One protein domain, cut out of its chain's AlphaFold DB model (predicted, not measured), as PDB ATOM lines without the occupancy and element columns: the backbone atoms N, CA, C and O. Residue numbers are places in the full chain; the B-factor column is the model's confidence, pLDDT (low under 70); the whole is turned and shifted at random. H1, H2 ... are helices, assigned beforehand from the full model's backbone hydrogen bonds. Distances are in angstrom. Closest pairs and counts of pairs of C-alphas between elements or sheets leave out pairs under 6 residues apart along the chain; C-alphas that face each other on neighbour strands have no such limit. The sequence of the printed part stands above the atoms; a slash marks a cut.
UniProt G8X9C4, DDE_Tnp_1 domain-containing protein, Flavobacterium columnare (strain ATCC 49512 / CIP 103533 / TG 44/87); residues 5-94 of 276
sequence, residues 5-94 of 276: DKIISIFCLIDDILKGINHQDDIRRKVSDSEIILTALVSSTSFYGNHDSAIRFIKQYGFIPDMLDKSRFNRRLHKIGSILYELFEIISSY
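This is residues 5 to 94 of the 276 residues of the protein "DDE_Tnp_1 domain-containing protein" of Flavobacterium columnare (strain ATCC 49512 / CIP 103533 / TG 44/87) (UniProt G8X9C4). The longest helix, H1, makes a splayed helical hairpin with H2, and H2 is the middle of a compact cluster of crossed helices: H1, H3 and H4 pack round it. H4 turns a corner into H5, which comes back to residues 14 to 18 of H1, and a long link, residues 21 to 32, joins H1 to H2. You have 90 printed residues with five named helices, in the order H1 H2 H3 H4 H5, and no named strand; the class is all helix. The whole is compact, with a radius of gyration of the C-alphas of 12.4 A, and its rounded outline spans 33 by 28 by 22 A.

Begin at H1, residues 5 to 20, and look for H2, residues 33 to 46: the two touch, and their closest C-alphas, of Asp 15 and Ser 34, are 5.3 A apart. They form a hairpin and run opposite ways at a steep tilt of 37 degrees, only just beyond shallow. H2 is the hub, touching three helices. Its Ser 43 leads you to H3, residues 51 to 60, which H2 touches, the closest C-alphas being those of Ser 43 and Ala 54 at 4.9 A; their lines are about perpendicular, but only just, at 72 degrees. H2 also touches H4, residues 70 to 79, with the C-alphas of Ile 36 and Leu 77 closest at 6.6 A; they run opposite ways at 69 degrees, a steep tilt only just short of about perpendicular. H3 and H4 only just touch, with 3 pairs of C-alphas within 8 A, the closest being Asp 52 and Lys 70 at 5.9 A. H5, residues 81 to 94, touches H1 with residue 87 alone, and only just, with 3 pairs within 8 A; the C-alphas of Ile 17 and Leu 87 are closest at 7.4 A, and the lines are about perpendicular at 82 degrees. H4 and H5 meet only through their link. H1 is apart from H3 and H4, and H3 from H5. In H1, H2, H3 and H4 every O i to N i+4 pair is within hydrogen-bond range; in H5, 9 of 10 are.

Find C-alpha 5 at (124.571, 175.689, 199.912); from there H1 runs 22.2 A to Gly 20. H2 begins at C-alpha 33, (142.604, 175.791, 208.355), and runs 19.7 A. H5 runs 20.7 A and ends at C-alpha 94, (136.735, 158.632, 197.429).

The two C-alphas farthest apart, those of Gln 60 and Ser 93, are 34.5 A apart. The printed part has no cut. The link from H1 to H2 is long, H3 to H4 short, and the other two tight. The mean pLDDT of the printed part is 95.2, and no printed residue is under 70.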
ATOM      1  N   ASP A   5     124.593 177.100 199.514       91.88
ATOM      2  CA  ASP A   5     124.571 175.689 199.912       91.88
ATOM      3  C   ASP A   5     125.826 174.946 199.451       91.88
ATOM      4  O   ASP A   5     126.385 174.144 200.196       91.88
ATOM      5  N   LYS A   6     126.345 175.275 198.262       92.25
ATOM      6  CA  LYS A   6     127.591 174.693 197.750       92.25
ATOM      7  C   LYS A   6     128.813 175.156 198.537       92.25
ATOM      8  O   LYS A   6     129.706 174.353 198.778       92.25
ATOM      9  N   ILE A   7     128.856 176.417 198.974       94.88
ATOM     10  CA  ILE A   7     129.931 176.919 199.852       94.88
ATOM     11  C   ILE A   7     129.921 176.159 201.182       94.88
ATOM     12  O   ILE A   7     130.968 175.681 201.612       94.88
ATOM     13  N   ILE A   8     128.746 176.006 201.799       94.94
ATOM     14  CA  ILE A   8     128.589 175.276 203.065       94.94
ATOM     15  C   ILE A   8     128.961 173.799 202.884       94.94
ATOM     16  O   ILE A   8     129.726 173.263 203.675       94.94
ATOM     17  N   SER A   9     128.504 173.159 201.806       95.00
ATOM     18  CA  SER A   9     128.808 171.750 201.522       95.00
ATOM     19  C   SER A   9     130.307 171.514 201.323       95.00
ATOM     20  O   SER A   9     130.861 170.562 201.865       95.00
ATOM     21  N   ILE A  10     130.984 172.404 200.585       95.38
ATOM     22  CA  ILE A  10     132.442 172.353 200.413       95.38
ATOM     23  C   ILE A  10     133.145 172.531 201.762       95.38
ATOM     24  O   ILE A  10     134.104 171.813 202.036       95.38
ATOM     25  N   PHE A  11     132.679 173.461 202.601       96.62
ATOM     26  CA  PHE A  11     133.236 173.663 203.935       96.62
ATOM     27  C   PHE A  11     133.122 172.403 204.790       96.62
ATOM     28  O   PHE A  11     134.149 171.922 205.258       96.62
ATOM     29  N   CYS A  12     131.916 171.847 204.937       96.44
ATOM     30  CA  CYS A  12     131.689 170.649 205.743       96.44
ATOM     31  C   CYS A  12     132.543 169.478 205.248       96.44
ATOM     32  O   CYS A  12     133.227 168.850 206.046       96.44
ATOM     33  N   LEU A  13     132.600 169.251 203.929       95.62
ATOM     34  CA  LEU A  13     133.442 168.203 203.348       95.62
ATOM     35  C   LEU A  13     134.922 168.375 203.722       95.62
ATOM     36  O   LEU A  13     135.579 167.415 204.111       95.62
ATOM     37  N   ILE A  14     135.465 169.588 203.581       96.38
ATOM     38  CA  ILE A  14     136.870 169.863 203.918       96.38
ATOM     39  C   ILE A  14     137.107 169.677 205.414       96.38
ATOM     40  O   ILE A  14     138.096 169.063 205.799       96.38
ATOM     41  N   ASP A  15     136.219 170.219 206.243       96.81
ATOM     42  CA  ASP A  15     136.333 170.181 207.697       96.81
ATOM     43  C   ASP A  15     136.284 168.741 208.230       96.81
ATOM     44  O   ASP A  15     137.131 168.351 209.033       96.81
ATOM     45  N   ASP A  16     135.374 167.919 207.708       96.50
ATOM     46  CA  ASP A  16     135.248 166.509 208.077       96.50
ATOM     47  C   ASP A  16     136.463 165.687 207.634       96.50
ATOM     48  O   ASP A  16     136.967 164.872 208.408       96.50
ATOM     49  N   ILE A  17     136.999 165.931 206.431       96.00
ATOM     50  CA  ILE A  17     138.227 165.256 205.984       96.00
ATOM     51  C   ILE A  17     139.414 165.661 206.861       96.00
ATOM     52  O   ILE A  17     140.184 164.791 207.269       96.00
ATOM     53  N   LEU A  18     139.566 166.952 207.179       96.50
ATOM     54  CA  LEU A  18     140.649 167.427 208.044       96.50
ATOM     55  C   LEU A  18     140.581 166.791 209.438       96.50
ATOM     56  O   LEU A  18     141.607 166.344 209.952       96.50
ATOM     57  N   LYS A  19     139.383 166.677 210.021       95.12
ATOM     58  CA  LYS A  19     139.179 165.935 211.275       95.12
ATOM     59  C   LYS A  19     139.531 164.457 211.120       95.12
ATOM     60  O   LYS A  19     140.221 163.910 211.974       95.12
ATOM     61  N   GLY A  20     139.109 163.826 210.022       94.69
ATOM     62  CA  GLY A  20     139.372 162.415 209.734       94.69
ATOM     63  C   GLY A  20     140.861 162.069 209.625       94.69
ATOM     64  O   GLY A  20     141.267 160.988 210.044       94.69
ATOM     65  N   ILE A  21     141.693 162.994 209.132       94.31
ATOM     66  CA  ILE A  21     143.160 162.835 209.092       94.31
ATOM     67  C   ILE A  21     143.869 163.342 210.358       94.31
ATOM     68  O   ILE A  21     145.093 163.442 210.381       94.31
ATOM     69  N   ASN A  22     143.118 163.662 211.418       93.06
ATOM     70  CA  ASN A  22     143.624 164.220 212.674       93.06
ATOM     71  C   ASN A  22     144.428 165.523 212.500       93.06
ATOM     72  O   ASN A  22     145.366 165.779 213.261       93.06
ATOM     73  N   HIS A  23     144.070 166.366 211.524       93.25
ATOM     74  CA  HIS A  23     144.682 167.685 211.368       93.25
ATOM     75  C   HIS A  23     144.331 168.570 212.568       93.25
ATOM     76  O   HIS A  23     143.162 168.838 212.835       93.25
ATOM     77  N   GLN A  24     145.352 169.026 213.294       88.25
ATOM     78  CA  GLN A  24     145.179 169.842 214.494       88.25
ATOM     79  C   GLN A  24     145.410 171.321 214.182       88.25
ATOM     80  O   GLN A  24     146.488 171.726 213.735       88.25
ATOM     81  N   ASP A  25     144.411 172.141 214.490       86.31
ATOM     82  CA  ASP A  25     144.568 173.588 214.540       86.31
ATOM     83  C   ASP A  25     145.110 174.033 215.907       86.31
ATOM     84  O   ASP A  25     144.830 173.447 216.950       86.31
ATOM     85  N   ASP A  26     145.891 175.115 215.921       86.06
ATOM     86  CA  ASP A  26     146.267 175.770 217.180       86.06
ATOM     87  C   ASP A  26     145.016 176.398 217.807       86.06
ATOM     88  O   ASP A  26     144.394 177.270 217.197       86.06
ATOM     89  N   ILE A  27     144.697 175.991 219.036       84.19
ATOM     90  CA  ILE A  27     143.502 176.378 219.808       84.19
ATOM     91  C   ILE A  27     143.340 177.906 219.921       84.19
ATOM     92  O   ILE A  27     142.237 178.418 220.078       84.19
ATOM     93  N   ARG A  28     144.432 178.674 219.810       87.50
ATOM     94  CA  ARG A  28     144.408 180.146 219.893       87.50
ATOM     95  C   ARG A  28     143.961 180.820 218.592       87.50
ATOM     96  O   ARG A  28     143.835 182.047 218.542       87.50
ATOM     97  N   ARG A  29     143.803 180.066 217.503       89.62
ATOM     98  CA  ARG A  29     143.415 180.603 216.194       89.62
ATOM     99  C   ARG A  29     141.912 180.856 216.169       89.62
ATOM    100  O   ARG A  29     141.123 179.960 216.407       89.62
ATOM    101  N   LYS A  30     141.534 182.074 215.776       89.81
ATOM    102  CA  LYS A  30     140.135 182.436 215.499       89.81
ATOM    103  C   LYS A  30     139.615 181.917 214.158       89.81
ATOM    104  O   LYS A  30     138.416 181.911 213.954       89.81
ATOM    105  N   VAL A  31     140.531 181.574 213.247       96.12
ATOM    106  CA  VAL A  31     140.214 181.082 211.905       96.12
ATOM    107  C   VAL A  31     140.916 179.743 211.701       96.12
ATOM    108  O   VAL A  31     142.157 179.679 211.816       96.12
ATOM    109  N   SER A  32     140.136 178.700 211.430       96.62
ATOM    110  CA  SER A  32     140.599 177.325 211.213       96.62
ATOM    111  C   SER A  32     141.291 177.175 209.859       96.62
ATOM    112  O   SER A  32     141.177 178.024 208.971       96.62
ATOM    113  N   ASP A  33     142.041 176.095 209.671       96.69
ATOM    114  CA  ASP A  33     142.604 175.791 208.355       96.69
ATOM    115  C   ASP A  33     141.508 175.397 207.338       96.69
ATOM    116  O   ASP A  33     141.642 175.764 206.167       96.69
ATOM    117  N   SER A  34     140.381 174.792 207.754       97.25
ATOM    118  CA  SER A  34     139.218 174.540 206.873       97.25
ATOM    119  C   SER A  34     138.645 175.837 206.287       97.25
ATOM    120  O   SER A  34     138.412 175.932 205.079       97.25
ATOM    121  N   GLU A  35     138.517 176.886 207.101       97.75
ATOM    122  CA  GLU A  35     138.062 178.217 206.685       97.75
ATOM    123  C   GLU A  35     139.032 178.906 205.708       97.75
ATOM    124  O   GLU A  35     138.611 179.557 204.738       97.75
ATOM    125  N   ILE A  36     140.345 178.746 205.923       98.31
ATOM    126  CA  ILE A  36     141.376 179.257 205.007       98.31
ATOM    127  C   ILE A  36     141.276 178.560 203.646       98.31
ATOM    128  O   ILE A  36     141.316 179.230 202.608       98.31
ATOM    129  N   ILE A  37     141.129 177.235 203.639       98.12
ATOM    130  CA  ILE A  37     141.039 176.430 202.415       98.12
ATOM    131  C   ILE A  37     139.752 176.751 201.652       98.12
ATOM    132  O   ILE A  37     139.819 177.010 200.447       98.12
ATOM    133  N   LEU A  38     138.608 176.832 202.340       97.94
ATOM    134  CA  LEU A  38     137.337 177.244 201.743       97.94
ATOM    135  C   LEU A  38     137.473 178.599 201.044       97.94
ATOM    136  O   LEU A  38     137.149 178.738 199.865       97.94
ATOM    137  N   THR A  39     138.004 179.599 201.748       98.31
ATOM    138  CA  THR A  39     138.179 180.952 201.198       98.31
ATOM    139  C   THR A  39     139.118 180.944 199.986       98.31
ATOM    140  O   THR A  39     138.878 181.643 198.996       98.31
ATOM    141  N   ALA A  40     140.171 180.121 200.014       98.25
ATOM    142  CA  ALA A  40     141.093 179.957 198.895       98.25
ATOM    143  C   ALA A  40     140.413 179.320 197.667       98.25
ATOM    144  O   ALA A  40     140.624 179.786 196.543       98.25
ATOM    145  N   LEU A  41     139.554 178.319 197.862       97.69
ATOM    146  CA  LEU A  41     138.771 177.682 196.796       97.69
ATOM    147  C   LEU A  41     137.693 178.609 196.227       97.69
ATOM    148  O   LEU A  41     137.502 178.682 195.012       97.69
ATOM    149  N   VAL A  42     137.023 179.386 197.077       97.38
ATOM    150  CA  VAL A  42     136.097 180.440 196.633       97.38
ATOM    151  C   VAL A  42     136.843 181.456 195.767       97.38
ATOM    152  O   VAL A  42     136.340 181.877 194.722       97.38
ATOM    153  N   SER A  43     138.084 181.793 196.131       97.25
ATOM    154  CA  SER A  43     138.915 182.683 195.321       97.25
ATOM    155  C   SER A  43     139.205 182.123 193.928       97.25
ATOM    156  O   SER A  43     139.075 182.858 192.949       97.25
ATOM    157  N   SER A  44     139.557 180.838 193.804       96.06
ATOM    158  CA  SER A  44     139.911 180.230 192.515       96.06
ATOM    159  C   SER A  44     138.691 179.985 191.628       96.06
ATOM    160  O   SER A  44     138.791 180.132 190.413       96.06
ATOM    161  N   THR A  45     137.540 179.667 192.220       94.88
ATOM    162  CA  THR A  45     136.317 179.304 191.483       94.88
ATOM    163  C   THR A  45     135.420 180.492 191.140       94.88
ATOM    164  O   THR A  45     134.714 180.439 190.137       94.88
ATOM    165  N   SER A  46     135.425 181.558 191.951       95.00
ATOM    166  CA  SER A  46     134.517 182.707 191.782       95.00
ATOM    167  C   SER A  46     135.227 184.046 191.572       95.00
ATOM    168  O   SER A  46     134.597 184.988 191.098       95.00
ATOM    169  N   PHE A  47     136.526 184.147 191.876       96.50
ATOM    170  CA  PHE A  47     137.271 185.414 191.826       96.50
ATOM    171  C   PHE A  47     138.607 185.316 191.079       96.50
ATOM    172  O   PHE A  47     139.509 186.118 191.321       96.50
ATOM    173  N   TYR A  48     138.759 184.344 190.174       95.88
ATOM    174  CA  TYR A  48     139.951 184.175 189.329       95.88
ATOM    175  C   TYR A  48     141.276 184.143 190.123       95.88
ATOM    176  O   TYR A  48     142.300 184.692 189.711       95.88
ATOM    177  N   GLY A  49     141.258 183.551 191.321       95.25
ATOM    178  CA  GLY A  49     142.404 183.475 192.234       95.25
ATOM    179  C   GLY A  49     142.748 184.794 192.944       95.25
ATOM    180  O   GLY A  49     143.866 184.953 193.453       95.25
ATOM    181  N   ASN A  50     141.827 185.762 192.971       96.44
ATOM    182  CA  ASN A  50     141.960 186.980 193.763       96.44
ATOM    183  C   ASN A  50     141.523 186.729 195.213       96.44
ATOM    184  O   ASN A  50     140.343 186.799 195.556       96.44
ATOM    185  N   HIS A  51     142.507 186.466 196.073       96.62
ATOM    186  CA  HIS A  51     142.271 186.186 197.491       96.62
ATOM    187  C   HIS A  51     141.629 187.376 198.222       96.62
ATOM    188  O   HIS A  51     140.833 187.168 199.124       96.62
ATOM    189  N   ASP A  52     141.944 188.617 197.835       97.19
ATOM    190  CA  ASP A  52     141.413 189.803 198.518       97.19
ATOM    191  C   ASP A  52     139.908 189.962 198.273       97.19
ATOM    192  O   ASP A  52     139.140 190.194 199.204       97.19
ATOM    193  N   SER A  53     139.473 189.750 197.027       97.25
ATOM    194  CA  SER A  53     138.052 189.728 196.674       97.25
ATOM    195  C   SER A  53     137.301 188.617 197.408       97.25
ATOM    196  O   SER A  53     136.229 188.871 197.947       97.25
ATOM    197  N   ALA A  54     137.882 187.416 197.491       97.69
ATOM    198  CA  ALA A  54     137.271 186.295 198.202       97.69
ATOM    199  C   ALA A  54     137.160 186.537 199.715       97.69
ATOM    200  O   ALA A  54     136.116 186.260 200.295       97.69
ATOM    201  N   ILE A  55     138.195 187.107 200.343       98.31
ATOM    202  CA  ILE A  55     138.169 187.484 201.765       98.31
ATOM    203  C   ILE A  55     137.049 188.495 202.026       98.31
ATOM    204  O   ILE A  55     136.270 188.312 202.957       98.31
ATOM    205  N   ARG A  56     136.938 189.549 201.202       97.94
ATOM    206  CA  ARG A  56     135.864 190.548 201.346       97.94
ATOM    207  C   ARG A  56     134.486 189.914 201.189       97.94
ATOM    208  O   ARG A  56     133.615 190.180 202.007       97.94
ATOM    209  N   PHE A  57     134.317 189.051 200.188       97.44
ATOM    210  CA  PHE A  57     133.073 188.323 199.955       97.44
ATOM    211  C   PHE A  57     132.680 187.459 201.164       97.44
ATOM    212  O   PHE A  57     131.588 187.613 201.699       97.44
ATOM    213  N   ILE A  58     133.583 186.604 201.646       97.50
ATOM    214  CA  ILE A  58     133.320 185.703 202.777       97.50
ATOM    215  C   ILE A  58     132.956 186.475 204.056       97.50
ATOM    216  O   ILE A  58     132.064 186.045 204.789       97.50
ATOM    217  N   LYS A  59     133.588 187.633 204.293       96.94
ATOM    218  CA  LYS A  59     133.250 188.525 205.414       96.94
ATOM    219  C   LYS A  59     131.891 189.191 205.244       96.94
ATOM    220  O   LYS A  59     131.062 189.128 206.145       96.94
ATOM    221  N   GLN A  60     131.668 189.835 204.099       96.19
ATOM    222  CA  GLN A  60     130.476 190.646 203.843       96.19
ATOM    223  C   GLN A  60     129.195 189.809 203.863       96.19
ATOM    224  O   GLN A  60     128.168 190.274 204.345       96.19
ATOM    225  N   TYR A  61     129.259 188.578 203.358       94.94
ATOM    226  CA  TYR A  61     128.124 187.656 203.342       94.94
ATOM    227  C   TYR A  61     128.011 186.808 204.618       94.94
ATOM    228  O   TYR A  61     127.175 185.909 204.681       94.94
ATOM    229  N   GLY A  62     128.836 187.085 205.635       95.25
ATOM    230  CA  GLY A  62     128.729 186.474 206.958       95.25
ATOM    231  C   GLY A  62     129.114 184.997 207.025       95.25
ATOM    232  O   GLY A  62     128.803 184.353 208.019       95.25
ATOM    233  N   PHE A  63     129.784 184.451 206.004       96.19
ATOM    234  CA  PHE A  63     130.255 183.064 206.034       96.19
ATOM    235  C   PHE A  63     131.351 182.881 207.085       96.19
ATOM    236  O   PHE A  63     131.287 181.945 207.870       96.19
ATOM    237  N   ILE A  64     132.352 183.774 207.088       96.94
ATOM    238  CA  ILE A  64     133.438 183.786 208.080       96.94
ATOM    239  C   ILE A  64     133.754 185.253 208.431       96.94
ATOM    240  O   ILE A  64     134.658 185.858 207.837       96.94
ATOM    241  N   PRO A  65     132.985 185.877 209.346       95.88
ATOM    242  CA  PRO A  65     133.111 187.304 209.670       95.88
ATOM    243  C   PRO A  65     134.508 187.695 210.178       95.88
ATOM    244  O   PRO A  65     135.059 188.724 209.776       95.88
ATOM    245  N   ASP A  66     135.125 186.825 210.982       95.81
ATOM    246  CA  ASP A  66     136.440 187.030 211.604       95.81
ATOM    247  C   ASP A  66     137.631 186.678 210.692       95.81
ATOM    248  O   ASP A  66     138.777 186.597 211.146       95.81
ATOM    249  N   MET A  67     137.391 186.488 209.385       97.50
ATOM    250  CA  MET A  67     138.428 186.098 208.427       97.50
ATOM    251  C   MET A  67     139.658 187.024 208.482       97.50
ATOM    252  O   MET A  67     139.590 188.231 208.737       97.50
ATOM    253  N   LEU A  68     140.828 186.461 208.206       97.19
ATOM    254  CA  LEU A  68     142.101 187.171 208.294       97.19
ATOM    255  C   LEU A  68     142.236 188.275 207.230       97.19
ATOM    256  O   LEU A  68     141.582 188.258 206.188       97.19
ATOM    257  N   ASP A  69     143.140 189.229 207.466       96.19
ATOM    258  CA  ASP A  69     143.604 190.128 206.409       96.19
ATOM    259  C   ASP A  69     144.403 189.361 205.339       96.19
ATOM    260  O   ASP A  69     144.957 188.287 205.590       96.19
ATOM    261  N   LYS A  70     144.521 189.945 204.142       96.00
ATOM    262  CA  LYS A  70     145.214 189.345 202.990       96.00
ATOM    263  C   LYS A  70     146.632 188.858 203.307       96.00
ATOM    264  O   LYS A  70     147.065 187.835 202.773       96.00
ATOM    265  N   SER A  71     147.387 189.586 204.128       95.75
ATOM    266  CA  SER A  71     148.778 189.253 204.450       95.75
ATOM    267  C   SER A  71     148.845 188.018 205.349       95.75
ATOM    268  O   SER A  71     149.554 187.056 205.035       95.75
ATOM    269  N   ARG A  72     148.057 188.001 206.433       96.50
ATOM    270  CA  ARG A  72     147.942 186.845 207.342       96.50
ATOM    271  C   ARG A  72     147.349 185.623 206.645       96.50
ATOM    272  O   ARG A  72     147.898 184.533 206.802       96.50
ATOM    273  N   PHE A  73     146.305 185.816 205.840       97.69
ATOM    274  CA  PHE A  73     145.683 184.770 205.030       97.69
ATOM    275  C   PHE A  73     146.705 184.083 204.123       97.69
ATOM    276  O   PHE A  73     146.866 182.869 204.183       97.69
ATOM    277  N   ASN A  74     147.470 184.855 203.339       96.62
ATOM    278  CA  ASN A  74     148.485 184.282 202.454       96.62
ATOM    279  C   ASN A  74     149.560 183.518 203.238       96.62
ATOM    280  O   ASN A  74     149.937 182.421 202.837       96.62
ATOM    281  N   ARG A  75     150.033 184.047 204.375       96.38
ATOM    282  CA  ARG A  75     150.994 183.319 205.221       96.38
ATOM    283  C   ARG A  75     150.433 181.988 205.724       96.38
ATOM    284  O   ARG A  75     151.171 181.008 205.729       96.38
ATOM    285  N   ARG A  76     149.160 181.942 206.135       96.62
ATOM    286  CA  ARG A  76     148.480 180.701 206.550       96.62
ATOM    287  C   ARG A  76     148.347 179.724 205.389       96.62
ATOM    288  O   ARG A  76     148.820 178.601 205.507       96.62
ATOM    289  N   LEU A  77     147.831 180.183 204.251       97.50
ATOM    290  CA  LEU A  77     147.656 179.370 203.046       97.50
ATOM    291  C   LEU A  77     148.967 178.713 202.586       97.50
ATOM    292  O   LEU A  77     148.991 177.544 202.220       97.50
ATOM    293  N   HIS A  78     150.077 179.451 202.644       97.12
ATOM    294  CA  HIS A  78     151.394 178.915 202.306       97.12
ATOM    295  C   HIS A  78     151.875 177.812 203.258       97.12
ATOM    296  O   HIS A  78     152.581 176.911 202.809       97.12
ATOM    297  N   LYS A  79     151.509 177.864 204.547       95.50
ATOM    298  CA  LYS A  79     151.863 176.825 205.529       95.50
ATOM    299  C   LYS A  79     151.074 175.533 205.320       95.50
ATOM    300  O   LYS A  79     151.609 174.469 205.587       95.50
ATOM    301  N   ILE A  80     149.850 175.633 204.804       95.19
ATOM    302  CA  ILE A  80     148.958 174.488 204.555       95.19
ATOM    303  C   ILE A  80     148.957 174.035 203.086       95.19
ATOM    304  O   ILE A  80     148.086 173.289 202.651       95.19
ATOM    305  N   GLY A  81     149.934 174.482 202.289       94.31
ATOM    306  CA  GLY A  81     150.000 174.165 200.861       94.31
ATOM    307  C   GLY A  81     150.116 172.666 200.557       94.31
ATOM    308  O   GLY A  81     149.590 172.219 199.541       94.31
ATOM    309  N   SER A  82     150.770 171.890 201.427       93.88
ATOM    310  CA  SER A  82     150.823 170.424 201.324       93.88
ATOM    311  C   SER A  82     149.469 169.785 201.622       93.88
ATOM    312  O   SER A  82     149.031 168.929 200.861       93.88
ATOM    313  N   ILE A  83     148.777 170.270 202.656       95.44
ATOM    314  CA  ILE A  83     147.443 169.799 203.055       95.44
ATOM    315  C   ILE A  83     146.436 170.011 201.918       95.44
ATOM    316  O   ILE A  83     145.617 169.144 201.653       95.44
ATOM    317  N   LEU A  84     146.528 171.118 201.168       95.69
ATOM    318  CA  LEU A  84     145.695 171.322 199.972       95.69
ATOM    319  C   LEU A  84     145.847 170.202 198.934       95.69
ATOM    320  O   LEU A  84     144.869 169.813 198.302       95.69
ATOM    321  N   TYR A  85     147.077 169.732 198.720       94.31
ATOM    322  CA  TYR A  85     147.342 168.638 197.790       94.31
ATOM    323  C   TYR A  85     146.833 167.308 198.353       94.31
ATOM    324  O   TYR A  85     146.218 166.537 197.628       94.31
ATOM    325  N   GLU A  86     147.035 167.066 199.646       94.94
ATOM    326  CA  GLU A  86     146.539 165.873 200.336       94.94
ATOM    327  C   GLU A  86     145.008 165.778 200.309       94.94
ATOM    328  O   GLU A  86     144.473 164.744 199.921       94.94
ATOM    329  N   LEU A  87     144.294 166.872 200.594       96.38
ATOM    330  CA  LEU A  87     142.833 166.937 200.482       96.38
ATOM    331  C   LEU A  87     142.346 166.600 199.072       96.38
ATOM    332  O   LEU A  87     141.399 165.831 198.914       96.38
ATOM    333  N   PHE A  88     143.003 167.152 198.048       96.25
ATOM    334  CA  PHE A  88     142.697 166.821 196.660       96.25
ATOM    335  C   PHE A  88     142.854 165.314 196.396       96.25
ATOM    336  O   PHE A  88     142.001 164.706 195.749       96.25
ATOM    337  N   GLU A  89     143.922 164.690 196.895       93.69
ATOM    338  CA  GLU A  89     144.178 163.257 196.706       93.69
ATOM    339  C   GLU A  89     143.182 162.379 197.474       93.69
ATOM    340  O   GLU A  89     142.687 161.403 196.915       93.69
ATOM    341  N   ILE A  90     142.820 162.751 198.705       94.38
ATOM    342  CA  ILE A  90     141.810 162.043 199.507       94.38
ATOM    343  C   ILE A  90     140.456 162.067 198.795       94.38
ATOM    344  O   ILE A  90     139.835 161.024 198.597       94.38
ATOM    345  N   ILE A  91     140.025 163.244 198.337       93.69
ATOM    346  CA  ILE A  91     138.777 163.391 197.581       93.69
ATOM    347  C   ILE A  91     138.848 162.582 196.286       93.69
ATOM    348  O   ILE A  91     137.902 161.873 195.949       93.69
ATOM    349  N   SER A  92     139.987 162.611 195.590       92.56
ATOM    350  CA  SER A  92     140.209 161.774 194.409       92.56
ATOM    351  C   SER A  92     140.082 160.281 194.722       92.56
ATOM    352  O   SER A  92     139.540 159.549 193.898       92.56
ATOM    353  N   SER A  93     140.558 159.822 195.886       89.38
ATOM    354  CA  SER A  93     140.394 158.435 196.338       89.38
ATOM    355  C   SER A  93     138.926 158.073 196.483       89.38
ATOM    356  O   SER A  93     138.465 157.173 195.788       89.38
ATOM    357  N   TYR A  94     138.171 158.855 197.260       88.19
ATOM    358  CA  TYR A  94     136.735 158.632 197.429       88.19
ATOM    359  C   TYR A  94     135.986 158.609 196.093       88.19
ATOM    360  O   TYR A  94     135.134 157.752 195.880       88.19
TER     361      TYR A  94